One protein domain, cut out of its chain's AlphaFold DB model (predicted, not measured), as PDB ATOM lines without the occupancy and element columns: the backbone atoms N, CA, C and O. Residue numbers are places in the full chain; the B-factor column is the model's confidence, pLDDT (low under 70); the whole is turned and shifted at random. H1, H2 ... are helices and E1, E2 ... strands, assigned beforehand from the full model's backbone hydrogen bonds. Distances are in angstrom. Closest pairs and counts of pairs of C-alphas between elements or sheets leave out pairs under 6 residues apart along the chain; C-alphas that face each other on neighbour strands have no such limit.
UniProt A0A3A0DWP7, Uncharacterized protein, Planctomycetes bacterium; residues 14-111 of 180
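This is residues 14 to 111 of the 180 residues of an uncharacterized protein of Planctomycetes bacterium (UniProt A0A3A0DWP7). Look first for a small parallel sheet of four strands with helix H2 packed along one face; the long link of residues 87 to 105 loops out on the opposite side. Little H3 grazes the sheet, and little H1 stands off it. The printed part has 98 residues, of which 44, under half, are in named elements: H1, E1, H2, E2, H3, E3, E4 along the chain, class mixed. The sheet runs E2, E3, E1, E4. The whole is compact and rounded, radius of gyration of the C-alphas 12.6 A, spans 32 by 29 by 25 A.

Start at inner strand E3, residues 81 to 86. Parallel to it is E1, residues 30 to 34, with N 32 and O 83 2.8 A apart. On E3's other side is edge strand E2, residues 57 to 59, parallel, with N 82 and O 57 2.9 A apart. Beyond E1 find parallel E4, residues 106 to 110, with N 33 and O 108 2.8 A apart. H2, residues 40 to 53, is on the sheet in two layers, helix on one face, at a height of 8.7 A; it lies over E3 and runs along the strands, at 4 degrees to E3 on the local plane. Their closest C-alphas, of Ala 51 and Phe 82, are 6.3 A apart. E1, H2 and E2 make a split strand-helix-strand unit, E3 lying between its two parallel strands, with a right-handed crossover. H3, residues 61 to 67, only grazes the sheet, with residues 61 to 63; its closest C-alphas to E3 are Asp 62 and Phe 86, 6.2 A. E2, H3 and E3 make a strand-helix-strand unit, a helix between parallel neighbours. H1, residues 14 to 17, is not on the sheet. In H3 every O i to N i+4 pair is within hydrogen-bond range, in H2 8 of 10; H1 is too short for one.

Find C-alpha 14, where H1 begins, at (105.438, 94.447, 82.434). H2 starts at C-alpha 40, (98.144, 113.960, 80.058), and runs 19.4 A. E3 measures 13.8 A, E1 and E4 13.1 A each; E4 ends at C-alpha 110, (98.854, 117.089, 72.393).

The C-alphas farthest apart, of Ala 53 and Gly 94, are 33.3 A apart. The printed part has no cut. Long links join H1 to E1, H3 to E3 and E3 to E4. Mean pLDDT of the printed part is 89.3; residues 68 to 69 and 91 to 96 are under 70.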
ATOM      1  N   ALA A  14     104.581  95.548  81.992       91.69
ATOM      2  CA  ALA A  14     105.438  94.447  82.434       91.69
ATOM      3  C   ALA A  14     105.371  93.243  81.474       91.69
ATOM      4  O   ALA A  14     106.397  92.664  81.119       91.69
ATOM      5  N   ARG A  15     104.172  92.893  80.988       94.25
ATOM      6  CA  ARG A  15     104.008  91.842  79.969       94.25
ATOM      7  C   ARG A  15     104.642  92.228  78.634       94.25
ATOM      8  O   ARG A  15     105.215  91.370  77.973       94.25
ATOM      9  N   TYR A  16     104.538  93.489  78.224       94.56
ATOM     10  CA  TYR A  16     105.147  93.999  76.998       94.56
ATOM     11  C   TYR A  16     106.672  93.907  77.052       94.56
ATOM     12  O   TYR A  16     107.289  93.357  76.140       94.56
ATOM     13  N   LEU A  17     107.254  94.372  78.157       91.75
ATOM     14  CA  LEU A  17     108.687  94.325  78.435       91.75
ATOM     15  C   LEU A  17     109.224  92.891  78.483       91.75
ATOM     16  O   LEU A  17     110.305  92.626  77.973       91.75
ATOM     17  N   ALA A  18     108.442  91.949  79.017       92.69
ATOM     18  CA  ALA A  18     108.773  90.525  79.013       92.69
ATOM     19  C   ALA A  18     108.552  89.830  77.651       92.69
ATOM     20  O   ALA A  18     108.738  88.620  77.545       92.69
ATOM     21  N   GLY A  19     108.089  90.545  76.617       94.00
ATOM     22  CA  GLY A  19     107.753  89.961  75.313       94.00
ATOM     23  C   GLY A  19     106.465  89.123  75.298       94.00
ATOM     24  O   GLY A  19     106.173  88.466  74.305       94.00
ATOM     25  N   GLN A  20     105.666  89.173  76.364       95.31
ATOM     26  CA  GLN A  20     104.459  88.364  76.601       95.31
ATOM     27  C   GLN A  20     103.146  89.077  76.229       95.31
ATOM     28  O   GLN A  20     102.046  88.576  76.507       95.31
ATOM     29  N   LEU A  21     103.234  90.280  75.656       95.75
ATOM     30  CA  LEU A  21     102.088  91.012  75.124       95.75
ATOM     31  C   LEU A  21     102.137  90.999  73.585       95.75
ATOM     32  O   LEU A  21     102.930  91.754  73.011       95.75
ATOM     33  N   PRO A  22     101.326  90.164  72.909       96.12
ATOM     34  CA  PRO A  22     101.219  90.195  71.452       96.12
ATOM     35  C   PRO A  22     100.553  91.502  70.977       96.12
ATOM     36  O   PRO A  22      99.919  92.187  71.787       96.12
ATOM     37  N   PRO A  23     100.703  91.875  69.694       97.25
ATOM     38  CA  PRO A  23      99.961  92.998  69.124       97.25
ATOM     39  C   PRO A  23      98.456  92.713  69.187       97.25
ATOM     40  O   PRO A  23      98.028  91.580  68.974       97.25
ATOM     41  N   ALA A  24      97.643  93.729  69.492       97.56
ATOM     42  CA  ALA A  24      96.189  93.554  69.569       97.56
ATOM     43  C   ALA A  24      95.508  93.504  68.188       97.56
ATOM     44  O   ALA A  24      94.378  93.033  68.080       97.56
ATOM     45  N   SER A  25      96.179  93.997  67.144       97.50
ATOM     46  CA  SER A  25      95.726  93.962  65.751       97.50
ATOM     47  C   SER A  25      96.873  94.292  64.790       97.50
ATOM     48  O   SER A  25      97.946  94.714  65.221       97.50
ATOM     49  N   ASP A  26      96.614  94.188  63.486       97.31
ATOM     50  CA  ASP A  26      97.536  94.614  62.421       97.31
ATOM     51  C   ASP A  26      97.435  96.117  62.099       97.31
ATOM     52  O   ASP A  26      98.040  96.610  61.148       97.31
ATOM     53  N   ARG A  27      96.654  96.886  62.871       96.94
ATOM     54  CA  ARG A  27      96.550  98.337  62.677       96.94
ATOM     55  C   ARG A  27      97.871  99.021  63.023       96.94
ATOM     56  O   ARG A  27      98.488  98.629  64.012       96.94
ATOM     57  N   PRO A  28      98.258 100.093  62.309       97.38
ATOM     58  CA  PRO A  28      99.375 100.941  62.702       97.38
ATOM     59  C   PRO A  28      99.320 101.351  64.174       97.38
ATOM     60  O   PRO A  28      98.295 101.845  64.655       97.38
ATOM     61  N   SER A  29     100.432 101.178  64.878       97.75
ATOM     62  CA  SER A  29     100.565 101.626  66.255       97.75
ATOM     63  C   SER A  29     100.480 103.145  66.338       97.75
ATOM     64  O   SER A  29     100.967 103.869  65.468       97.75
ATOM     65  N   THR A  30      99.882 103.631  67.421       97.19
ATOM     66  CA  THR A  30      99.774 105.065  67.703       97.19
ATOM     67  C   THR A  30     100.768 105.475  68.781       97.19
ATOM     68  O   THR A  30     100.877 104.800  69.801       97.19
ATOM     69  N   LEU A  31     101.474 106.585  68.576       95.75
ATOM     70  CA  LEU A  31     102.381 107.199  69.542       95.75
ATOM     71  C   LEU A  31     101.780 108.521  70.017       95.75
ATOM     72  O   LEU A  31     101.617 109.454  69.231       95.75
ATOM     73  N   HIS A  32     101.441 108.594  71.301       95.56
ATOM     74  CA  HIS A  32     100.917 109.793  71.935       95.56
ATOM     75  C   HIS A  32     102.029 110.541  72.663       95.56
ATOM     76  O   HIS A  32     102.531 110.100  73.697       95.56
ATOM     77  N   PHE A  33     102.358 111.710  72.133       94.06
ATOM     78  CA  PHE A  33     103.344 112.632  72.659       94.06
ATOM     79  C   PHE A  33     102.682 113.848  73.298       94.06
ATOM     80  O   PHE A  33     101.719 114.409  72.775       94.06
ATOM     81  N   THR A  34     103.215 114.282  74.432       93.81
ATOM     82  CA  THR A  34     102.719 115.439  75.169       93.81
ATOM     83  C   THR A  34     103.808 116.009  76.078       93.81
ATOM     84  O   THR A  34     104.924 115.506  76.128       93.81
ATOM     85  N   LEU A  35     103.481 117.058  76.826       91.75
ATOM     86  CA  LEU A  35     104.323 117.608  77.884       91.75
ATOM     87  C   LEU A  35     103.643 117.450  79.243       91.75
ATOM     88  O   LEU A  35     102.423 117.289  79.358       91.75
ATOM     89  N   HIS A  36     104.436 117.556  80.307       88.56
ATOM     90  CA  HIS A  36     103.870 117.794  81.629       88.56
ATOM     91  C   HIS A  36     102.950 119.026  81.594       88.56
ATOM     92  O   HIS A  36     103.235 120.013  80.925       88.56
ATOM     93  N   LYS A  37     101.838 118.949  82.336       91.56
ATOM     94  CA  LYS A  37     100.793 119.992  82.430       91.56
ATOM     95  C   LYS A  37      99.938 120.210  81.169       91.56
ATOM     96  O   LYS A  37      99.080 121.089  81.168       91.56
ATOM     97  N   CYS A  38     100.026 119.323  80.179       94.06
ATOM     98  CA  CYS A  38      99.122 119.270  79.019       94.06
ATOM     99  C   CYS A  38      97.948 118.282  79.206       94.06
ATOM    100  O   CYS A  38      97.569 117.574  78.281       94.06
ATOM    101  N   ALA A  39      97.396 118.175  80.423       89.81
ATOM    102  CA  ALA A  39      96.274 117.276  80.747       89.81
ATOM    103  C   ALA A  39      96.510 115.777  80.437       89.81
ATOM    104  O   ALA A  39      95.561 115.013  80.247       89.81
ATOM    105  N   SER A  40      97.768 115.325  80.451       89.25
ATOM    106  CA  SER A  40      98.144 113.960  80.058       89.25
ATOM    107  C   SER A  40      97.427 112.867  80.863       89.25
ATOM    108  O   SER A  40      97.096 111.825  80.313       89.25
ATOM    109  N   VAL A  41      97.162 113.089  82.158       86.62
ATOM    110  CA  VAL A  41      96.455 112.124  83.026       86.62
ATOM    111  C   VAL A  41      94.992 111.971  82.610       86.62
ATOM    112  O   VAL A  41      94.497 110.852  82.518       86.62
ATOM    113  N   TYR A  42      94.319 113.089  82.322       91.00
ATOM    114  CA  TYR A  42      92.934 113.091  81.853       91.00
ATOM    115  C   TYR A  42      92.820 112.405  80.487       91.00
ATOM    116  O   TYR A  42      92.014 111.491  80.306       91.00
ATOM    117  N   LEU A  43      93.681 112.804  79.545       93.75
ATOM    118  CA  LEU A  43      93.677 112.262  78.192       93.75
ATOM    119  C   LEU A  43      94.075 110.791  78.152       93.75
ATOM    120  O   LEU A  43      93.473 110.048  77.388       93.75
ATOM    121  N   ARG A  44      95.017 110.343  78.993       92.94
ATOM    122  CA  ARG A  44      95.418 108.931  79.063       92.94
ATOM    123  C   ARG A  44      94.208 108.021  79.217       92.94
ATOM    124  O   ARG A  44      94.029 107.129  78.403       92.94
ATOM    125  N   THR A  45      93.364 108.257  80.220       92.31
ATOM    126  CA  THR A  45      92.218 107.382  80.500       92.31
ATOM    127  C   THR A  45      91.246 107.316  79.321       92.31
ATOM    128  O   THR A  45      90.750 106.244  78.989       92.31
ATOM    129  N   LYS A  46      90.990 108.449  78.659       96.19
ATOM    130  CA  LYS A  46      90.070 108.510  77.515       96.19
ATOM    131  C   LYS A  46      90.671 107.883  76.257       96.19
ATOM    132  O   LYS A  46      90.004 107.097  75.594       96.19
ATOM    133  N   LEU A  47      91.929 108.193  75.955       96.62
ATOM    134  CA  LEU A  47      92.632 107.667  74.787       96.62
ATOM    135  C   LEU A  47      92.928 106.174  74.922       96.62
ATOM    136  O   LEU A  47      92.847 105.465  73.931       96.62
ATOM    137  N   HIS A  48      93.211 105.677  76.129       96.38
ATOM    138  CA  HIS A  48      93.376 104.242  76.378       96.38
ATOM    139  C   HIS A  48      92.068 103.486  76.147       96.38
ATOM    140  O   HIS A  48      92.079 102.478  75.451       96.38
ATOM    141  N   ALA A  49      90.940 104.002  76.647       96.50
ATOM    142  CA  ALA A  49      89.630 103.406  76.386       96.50
ATOM    143  C   ALA A  49      89.287 103.407  74.884       96.50
ATOM    144  O   ALA A  49      88.785 102.418  74.356       96.50
ATOM    145  N   LEU A  50      89.601 104.497  74.174       97.06
ATOM    146  CA  LEU A  50      89.418 104.567  72.725       97.06
ATOM    147  C   LEU A  50      90.335 103.584  71.984       97.06
ATOM    148  O   LEU A  50      89.878 102.907  71.070       97.06
ATOM    149  N   ALA A  51      91.606 103.486  72.384       97.50
ATOM    150  CA  ALA A  51      92.572 102.555  71.814       97.50
ATOM    151  C   ALA A  51      92.078 101.108  71.925       97.50
ATOM    152  O   ALA A  51      92.077 100.386  70.931       97.50
ATOM    153  N   GLU A  52      91.583 100.712  73.098       97.25
ATOM    154  CA  GLU A  52      90.979  99.392  73.300       97.25
ATOM    155  C   GLU A  52      89.768  99.176  72.391       97.25
ATOM    156  O   GLU A  52      89.677  98.143  71.729       97.25
ATOM    157  N   ALA A  53      88.872 100.166  72.302       97.44
ATOM    158  CA  ALA A  53      87.677 100.088  71.463       97.44
ATOM    159  C   ALA A  53      87.993  99.918  69.965       97.44
ATOM    160  O   ALA A  53      87.193  99.332  69.238       97.44
ATOM    161  N   ILE A  54      89.158 100.387  69.497       96.31
ATOM    162  CA  ILE A  54      89.607 100.229  68.103       96.31
ATOM    163  C   ILE A  54      90.595  99.066  67.901       96.31
ATOM    164  O   ILE A  54      91.149  98.908  66.808       96.31
ATOM    165  N   GLY A  55      90.811  98.234  68.926       97.25
ATOM    166  CA  GLY A  55      91.655  97.039  68.848       97.25
ATOM    167  C   GLY A  55      93.161  97.309  68.940       97.25
ATOM    168  O   GLY A  55      93.954  96.587  68.339       97.25
ATOM    169  N   LEU A  56      93.573  98.355  69.657       98.25
ATOM    170  CA  LEU A  56      94.967  98.610  70.026       98.25
ATOM    171  C   LEU A  56      95.191  98.284  71.509       98.25
ATOM    172  O   LEU A  56      94.321  98.517  72.345       98.25
ATOM    173  N   ALA A  57      96.380  97.789  71.856       98.00
ATOM    174  CA  ALA A  57      96.788  97.593  73.246       98.00
ATOM    175  C   ALA A  57      97.436  98.875  73.805       98.00
ATOM    176  O   ALA A  57      98.557  99.198  73.396       98.00
ATOM    177  N   PRO A  58      96.788  99.614  74.728       97.75
ATOM    178  CA  PRO A  58      97.394 100.798  75.317       97.75
ATOM    179  C   PRO A  58      98.487 100.456  76.340       97.75
ATOM    180  O   PRO A  58      98.340  99.513  77.124       97.75
ATOM    181  N   LEU A  59      99.559 101.252  76.322       95.62
ATOM    182  CA  LEU A  59     100.762 101.144  77.151       95.62
ATOM    183  C   LEU A  59     101.195 102.539  77.644       95.62
ATOM    184  O   LEU A  59     101.514 103.403  76.826       95.62
ATOM    185  N   ASP A  60     101.258 102.765  78.961       93.00
ATOM    186  CA  ASP A  60     101.793 103.992  79.590       93.00
ATOM    187  C   ASP A  60     103.180 103.710  80.184       93.00
ATOM    188  O   ASP A  60     103.339 103.571  81.396       93.00
ATOM    189  N   MET A  61     104.195 103.601  79.318       89.44
ATOM    190  CA  MET A  61     105.576 103.301  79.734       89.44
ATOM    191  C   MET A  61     106.138 104.368  80.683       89.44
ATOM    192  O   MET A  61     106.824 104.033  81.638       89.44
ATOM    193  N   ASP A  62     105.814 105.644  80.460       86.38
ATOM    194  CA  ASP A  62     106.236 106.738  81.342       86.38
ATOM    195  C   ASP A  62     105.621 106.600  82.735       86.38
ATOM    196  O   ASP A  62     106.317 106.774  83.728       86.38
ATOM    197  N   GLY A  63     104.325 106.282  82.818       84.94
ATOM    198  CA  GLY A  63     103.673 106.000  84.095       84.94
ATOM    199  C   GLY A  63     104.248 104.756  84.770       84.94
ATOM    200  O   GLY A  63     104.505 104.773  85.967       84.94
ATOM    201  N   HIS A  64     104.514 103.700  83.998       86.31
ATOM    202  CA  HIS A  64     105.112 102.474  84.515       86.31
ATOM    203  C   HIS A  64     106.504 102.709  85.110       86.31
ATOM    204  O   HIS A  64     106.767 102.233  86.210       86.31
ATOM    205  N   PHE A  65     107.357 103.470  84.419       83.38
ATOM    206  CA  PHE A  65     108.702 103.793  84.892       83.38
ATOM    207  C   PHE A  65     108.730 104.845  85.996       83.38
ATOM    208  O   PHE A  65     109.645 104.839  86.806       83.38
ATOM    209  N   PHE A  66     107.722 105.717  86.072       77.00
ATOM    210  CA  PHE A  66     107.554 106.605  87.223       77.00
ATOM    211  C   PHE A  66     107.320 105.814  88.518       77.00
ATOM    212  O   PHE A  66     107.818 106.193  89.576       77.00
ATOM    213  N   ASP A  67     106.561 104.718  88.427       73.75
ATOM    214  CA  ASP A  67     106.231 103.856  89.564       73.75
ATOM    215  C   ASP A  67     107.283 102.751  89.817       73.75
ATOM    216  O   ASP A  67     107.244 102.105  90.869       73.75
ATOM    217  N   SER A  68     108.200 102.490  88.872       69.88
ATOM    218  CA  SER A  68     109.279 101.500  89.015       69.88
ATOM    219  C   SER A  68     110.587 102.149  89.473       69.88
ATOM    220  O   SER A  68     110.878 103.297  89.165       69.88
ATOM    221  N   ALA A  69     111.400 101.408  90.232       57.66
ATOM    222  CA  ALA A  69     112.680 101.920  90.731       57.66
ATOM    223  C   ALA A  69     113.734 102.086  89.621       57.66
ATOM    224  O   ALA A  69     114.649 102.890  89.773       57.66
ATOM    225  N   GLU A  70     113.600 101.346  88.516       71.56
ATOM    226  CA  GLU A  70     114.563 101.352  87.417       71.56
ATOM    227  C   GLU A  70     113.834 101.398  86.065       71.56
ATOM    228  O   GLU A  70     113.016 100.513  85.776       71.56
ATOM    229  N   PRO A  71     114.068 102.432  85.237       74.75
ATOM    230  CA  PRO A  71     113.629 102.437  83.852       74.75
ATOM    231  C   PRO A  71     114.495 101.463  83.039       74.75
ATOM    232  O   PRO A  71     115.690 101.314  83.288       74.75
ATOM    233  N   GLN A  72     113.892 100.799  82.052       79.94
ATOM    234  CA  GLN A  72     114.592  99.853  81.179       79.94
ATOM    235  C   GLN A  72     114.329 100.147  79.696       79.94
ATOM    236  O   GLN A  72     113.221 100.575  79.345       79.94
ATOM    237  N   PRO A  73     115.308  99.894  78.801       82.88
ATOM    238  CA  PRO A  73     115.122 100.036  77.360       82.88
ATOM    239  C   PRO A  73     113.918  99.247  76.849       82.88
ATOM    240  O   PRO A  73     113.684  98.102  77.235       82.88
ATOM    241  N   PHE A  74     113.164  99.858  75.939       87.50
ATOM    242  CA  PHE A  74     112.111  99.188  75.187       87.50
ATOM    243  C   PHE A  74     112.039  99.769  73.776       87.50
ATOM    244  O   PHE A  74     112.295 100.953  73.568       87.50
ATOM    245  N   ALA A  75     111.654  98.940  72.810       89.94
ATOM    246  CA  ALA A  75     111.360  99.381  71.452       89.94
ATOM    247  C   ALA A  75     109.850  99.554  71.282       89.94
ATOM    248  O   ALA A  75     109.078  98.769  71.836       89.94
ATOM    249  N   VAL A  76     109.417 100.537  70.494       93.38
ATOM    250  CA  VAL A  76     108.037 100.596  69.985       93.38
ATOM    251  C   VAL A  76     107.881  99.626  68.810       93.38
ATOM    252  O   VAL A  76     108.801  99.454  68.014       93.38
ATOM    253  N   ARG A  77     106.730  98.958  68.718       95.06
ATOM    254  CA  ARG A  77     106.382  98.020  67.642       95.06
ATOM    255  C   ARG A  77     105.386  98.681  66.685       95.06
ATOM    256  O   ARG A  77     104.488  99.385  67.155       95.06
ATOM    257  N   PRO A  78     105.480  98.424  65.371       96.00
ATOM    258  CA  PRO A  78     104.749  99.185  64.356       96.00
ATOM    259  C   PRO A  78     103.244  98.915  64.290       96.00
ATOM    260  O   PRO A  78     102.533  99.739  63.725       96.00
ATOM    261  N   HIS A  79     102.740  97.818  64.869       97.69
ATOM    262  CA  HIS A  79     101.322  97.448  64.774       97.69
ATOM    263  C   HIS A  79     100.721  97.014  66.112       97.69
ATOM    264  O   HIS A  79     101.398  96.370  66.912       97.69
ATOM    265  N   GLY A  80      99.440  97.318  66.321       97.94
ATOM    266  CA  GLY A  80      98.611  96.739  67.378       97.94
ATOM    267  C   GLY A  80      98.726  97.383  68.757       97.94
ATOM    268  O   GLY A  80      98.150  96.849  69.708       97.94
ATOM    269  N   TYR A  81      99.429  98.511  68.895       98.31
ATOM    270  CA  TYR A  81      99.641  99.175  70.183       98.31
ATOM    271  C   TYR A  81      99.277 100.662  70.160       98.31
ATOM    272  O   TYR A  81      99.362 101.347  69.143       98.31
ATOM    273  N   PHE A  82      98.913 101.179  71.327       98.19
ATOM    274  CA  PHE A  82      98.830 102.608  71.595       98.19
ATOM    275  C   PHE A  82      99.848 102.935  72.685       98.19
ATOM    276  O   PHE A  82      99.695 102.521  73.829       98.19
ATOM    277  N   TYR A  83     100.902 103.663  72.348       96.12
ATOM    278  CA  TYR A  83     101.932 104.041  73.302       96.12
ATOM    279  C   TYR A  83     101.709 105.459  73.808       96.12
ATOM    280  O   TYR A  83     101.508 106.383  73.022       96.12
ATOM    281  N   GLY A  84     101.814 105.643  75.117       93.44
ATOM    282  CA  GLY A  84     101.852 106.944  75.763       93.44
ATOM    283  C   GLY A  84     100.756 107.143  76.814       93.44
ATOM    284  O   GLY A  84      99.922 106.263  77.057       93.44
ATOM    285  N   PRO A  85     100.724 108.330  77.437       93.75
ATOM    286  CA  PRO A  85     101.445 109.542  77.026       93.75
ATOM    287  C   PRO A  85     102.963 109.505  77.266       93.75
ATOM    288  O   PRO A  85     103.402 109.279  78.390       93.75
ATOM    289  N   PHE A  86     103.747 109.835  76.235       91.88
ATOM    290  CA  PHE A  86     105.161 110.195  76.356       91.88
ATOM    291  C   PHE A  86     105.279 111.678  76.698       91.88
ATOM    292  O   PHE A  86     104.844 112.519  75.913       91.88
ATOM    293  N   ARG A  87     105.841 112.005  77.863       88.00
ATOM    294  CA  ARG A  87     105.903 113.380  78.404       88.00
ATOM    295  C   ARG A  87     107.205 114.114  78.068       88.00
ATOM    296  O   ARG A  87     107.402 115.252  78.495       88.00
ATOM    297  N   SER A  88     108.088 113.440  77.336       85.00
ATOM    298  CA  SER A  88     109.378 113.929  76.864       85.00
ATOM    299  C   SER A  88     109.803 113.145  75.622       85.00
ATOM    300  O   SER A  88     109.470 111.963  75.493       85.00
ATOM    301  N   LEU A  89     110.514 113.802  74.701       82.00
ATOM    302  CA  LEU A  89     111.099 113.152  73.523       82.00
ATOM    303  C   LEU A  89     112.462 112.542  73.820       82.00
ATOM    304  O   LEU A  89     112.734 111.432  73.369       82.00
ATOM    305  N   ASP A  90     113.292 113.258  74.573       71.19
ATOM    306  CA  ASP A  90     114.728 112.978  74.627       71.19
ATOM    307  C   ASP A  90     115.122 112.181  75.870       71.19
ATOM    308  O   ASP A  90     116.060 111.393  75.824       71.19
ATOM    309  N   ASP A  91     114.390 112.362  76.968       64.31
ATOM    310  CA  ASP A  91     114.707 111.756  78.257       64.31
ATOM    311  C   ASP A  91     113.436 111.543  79.075       64.31
ATOM    312  O   ASP A  91     112.691 112.488  79.347       64.31
ATOM    313  N   ALA A  92     113.203 110.306  79.492       60.19
ATOM    314  CA  ALA A  92     112.351 110.057  80.637       60.19
ATOM    315  C   ALA A  92     113.155 109.292  81.680       60.19
ATOM    316  O   ALA A  92     113.608 108.181  81.410       60.19
ATOM    317  N   PHE A  93     113.253 109.860  82.879       60.62
ATOM    318  CA  PHE A  93     113.873 109.201  84.027       60.62
ATOM    319  C   PHE A  93     115.368 108.879  83.839       60.62
ATOM    320  O   PHE A  93     115.846 107.867  84.339       60.62
ATOM    321  N   GLY A  94     116.116 109.732  83.133       57.66
ATOM    322  CA  GLY A  94     117.550 109.556  82.869       57.66
ATOM    323  C   GLY A  94     117.851 108.583  81.726       57.66
ATOM    324  O   GLY A  94     119.011 108.258  81.474       57.66
ATOM    325  N   MET A  95     116.819 108.112  81.026       62.09
ATOM    326  CA  MET A  95     116.935 107.187  79.912       62.09
ATOM    327  C   MET A  95     116.719 107.925  78.594       62.09
ATOM    328  O   MET A  95     115.596 108.318  78.250       62.09
ATOM    329  N   ARG A  96     117.805 108.055  77.824       64.88
ATOM    330  CA  ARG A  96     117.738 108.577  76.460       64.88
ATOM    331  C   ARG A  96     116.926 107.620  75.595       64.88
ATOM    332  O   ARG A  96     117.275 106.447  75.468       64.88
ATOM    333  N   ARG A  97     115.838 108.114  75.005       74.56
ATOM    334  CA  ARG A  97     115.018 107.318  74.085       74.56
ATOM    335  C   ARG A  97     115.540 107.467  72.673       74.56
ATOM    336  O   ARG A  97     115.595 108.568  72.132       74.56
ATOM    337  N   GLU A  98     115.876 106.340  72.070       75.25
ATOM    338  CA  GLU A  98     116.109 106.266  70.637       75.25
ATOM    339  C   GLU A  98     114.788 105.933  69.950       75.25
ATOM    340  O   GLU A  98     114.193 104.875  70.165       75.25
ATOM    341  N   TRP A  99     114.298 106.878  69.154       84.81
ATOM    342  CA  TRP A  99     113.099 106.682  68.353       84.81
ATOM    343  C   TRP A  99     113.485 106.055  67.010       84.81
ATOM    344  O   TRP A  99     114.407 106.560  66.363       84.81
ATOM    345  N   PRO A 100     112.793 104.991  66.559       88.25
ATOM    346  CA  PRO A 100     112.971 104.497  65.199       88.25
ATOM    347  C   PRO A 100     112.467 105.539  64.191       88.25
ATOM    348  O   PRO A 100     111.888 106.562  64.570       88.25
ATOM    349  N   ASP A 101     112.623 105.274  62.891       90.25
ATOM    350  CA  ASP A 101     111.828 106.022  61.920       90.25
ATOM    351  C   ASP A 101     110.340 105.787  62.203       90.25
ATOM    352  O   ASP A 101     109.861 104.652  62.235       90.25
ATOM    353  N   LEU A 102     109.615 106.876  62.445       92.12
ATOM    354  CA  LEU A 102     108.205 106.831  62.805       92.12
ATOM    355  C   LEU A 102     107.288 106.768  61.575       92.12
ATOM    356  O   LEU A 102     106.064 106.824  61.709       92.12
ATOM    357  N   THR A 103     107.852 106.614  60.374       91.81
ATOM    358  CA  THR A 103     107.089 106.301  59.165       91.81
ATOM    359  C   THR A 103     106.249 105.045  59.394       91.81
ATOM    360  O   THR A 103     106.753 104.001  59.792       91.81
ATOM    361  N   GLY A 104     104.944 105.143  59.137       91.75
ATOM    362  CA  GLY A 104     104.006 104.032  59.328       91.75
ATOM    363  C   GLY A 104     103.341 103.991  60.704       91.75
ATOM    364  O   GLY A 104     102.345 103.294  60.844       91.75
ATOM    365  N   TYR A 105     103.793 104.785  61.679       95.44
ATOM    366  CA  TYR A 105     103.062 105.002  62.930       95.44
ATOM    367  C   TYR A 105     101.994 106.087  62.753       95.44
ATOM    368  O   TYR A 105     102.086 106.957  61.883       95.44
ATOM    369  N   LYS A 106     100.971 106.070  63.611       95.25
ATOM    370  CA  LYS A 106     100.082 107.221  63.814       95.25
ATOM    371  C   LYS A 106     100.644 108.074  64.942       95.25
ATOM    372  O   LYS A 106     100.919 107.562  66.021       95.25
ATOM    373  N   ILE A 107     100.826 109.366  64.707       94.25
ATOM    374  CA  ILE A 107     101.409 110.274  65.696       94.25
ATOM    375  C   ILE A 107     100.309 111.198  66.203       94.25
ATOM    376  O   ILE A 107      99.649 111.879  65.424       94.25
ATOM    377  N   LEU A 108     100.114 111.208  67.518       94.50
ATOM    378  CA  LEU A 108      99.217 112.119  68.211       94.50
ATOM    379  C   LEU A 108     100.062 113.023  69.104       94.50
ATOM    380  O   LEU A 108     100.637 112.557  70.085       94.50
ATOM    381  N   VAL A 109     100.122 114.311  68.782       94.38
ATOM    382  CA  VAL A 109     100.793 115.308  69.618       94.38
ATOM    383  C   VAL A 109      99.735 116.167  70.292       94.38
ATOM    384  O   VAL A 109      98.934 116.806  69.614       94.38
ATOM    385  N   VAL A 110      99.738 116.206  71.625       94.31
ATOM    386  CA  VAL A 110      98.854 117.089  72.393       94.31
ATOM    387  C   VAL A 110      99.683 118.061  73.213       94.31
ATOM    388  O   VAL A 110     100.332 117.684  74.193       94.31
ATOM    389  N   LEU A 111      99.633 119.329  72.815       94.38
ATOM    390  CA  LEU A 111     100.263 120.441  73.515       94.38
ATOM    391  C   LEU A 111      99.197 121.403  74.037       94.38
ATOM    392  O   LEU A 111      98.050 121.404  73.597       94.38
TER     393      LEU A 111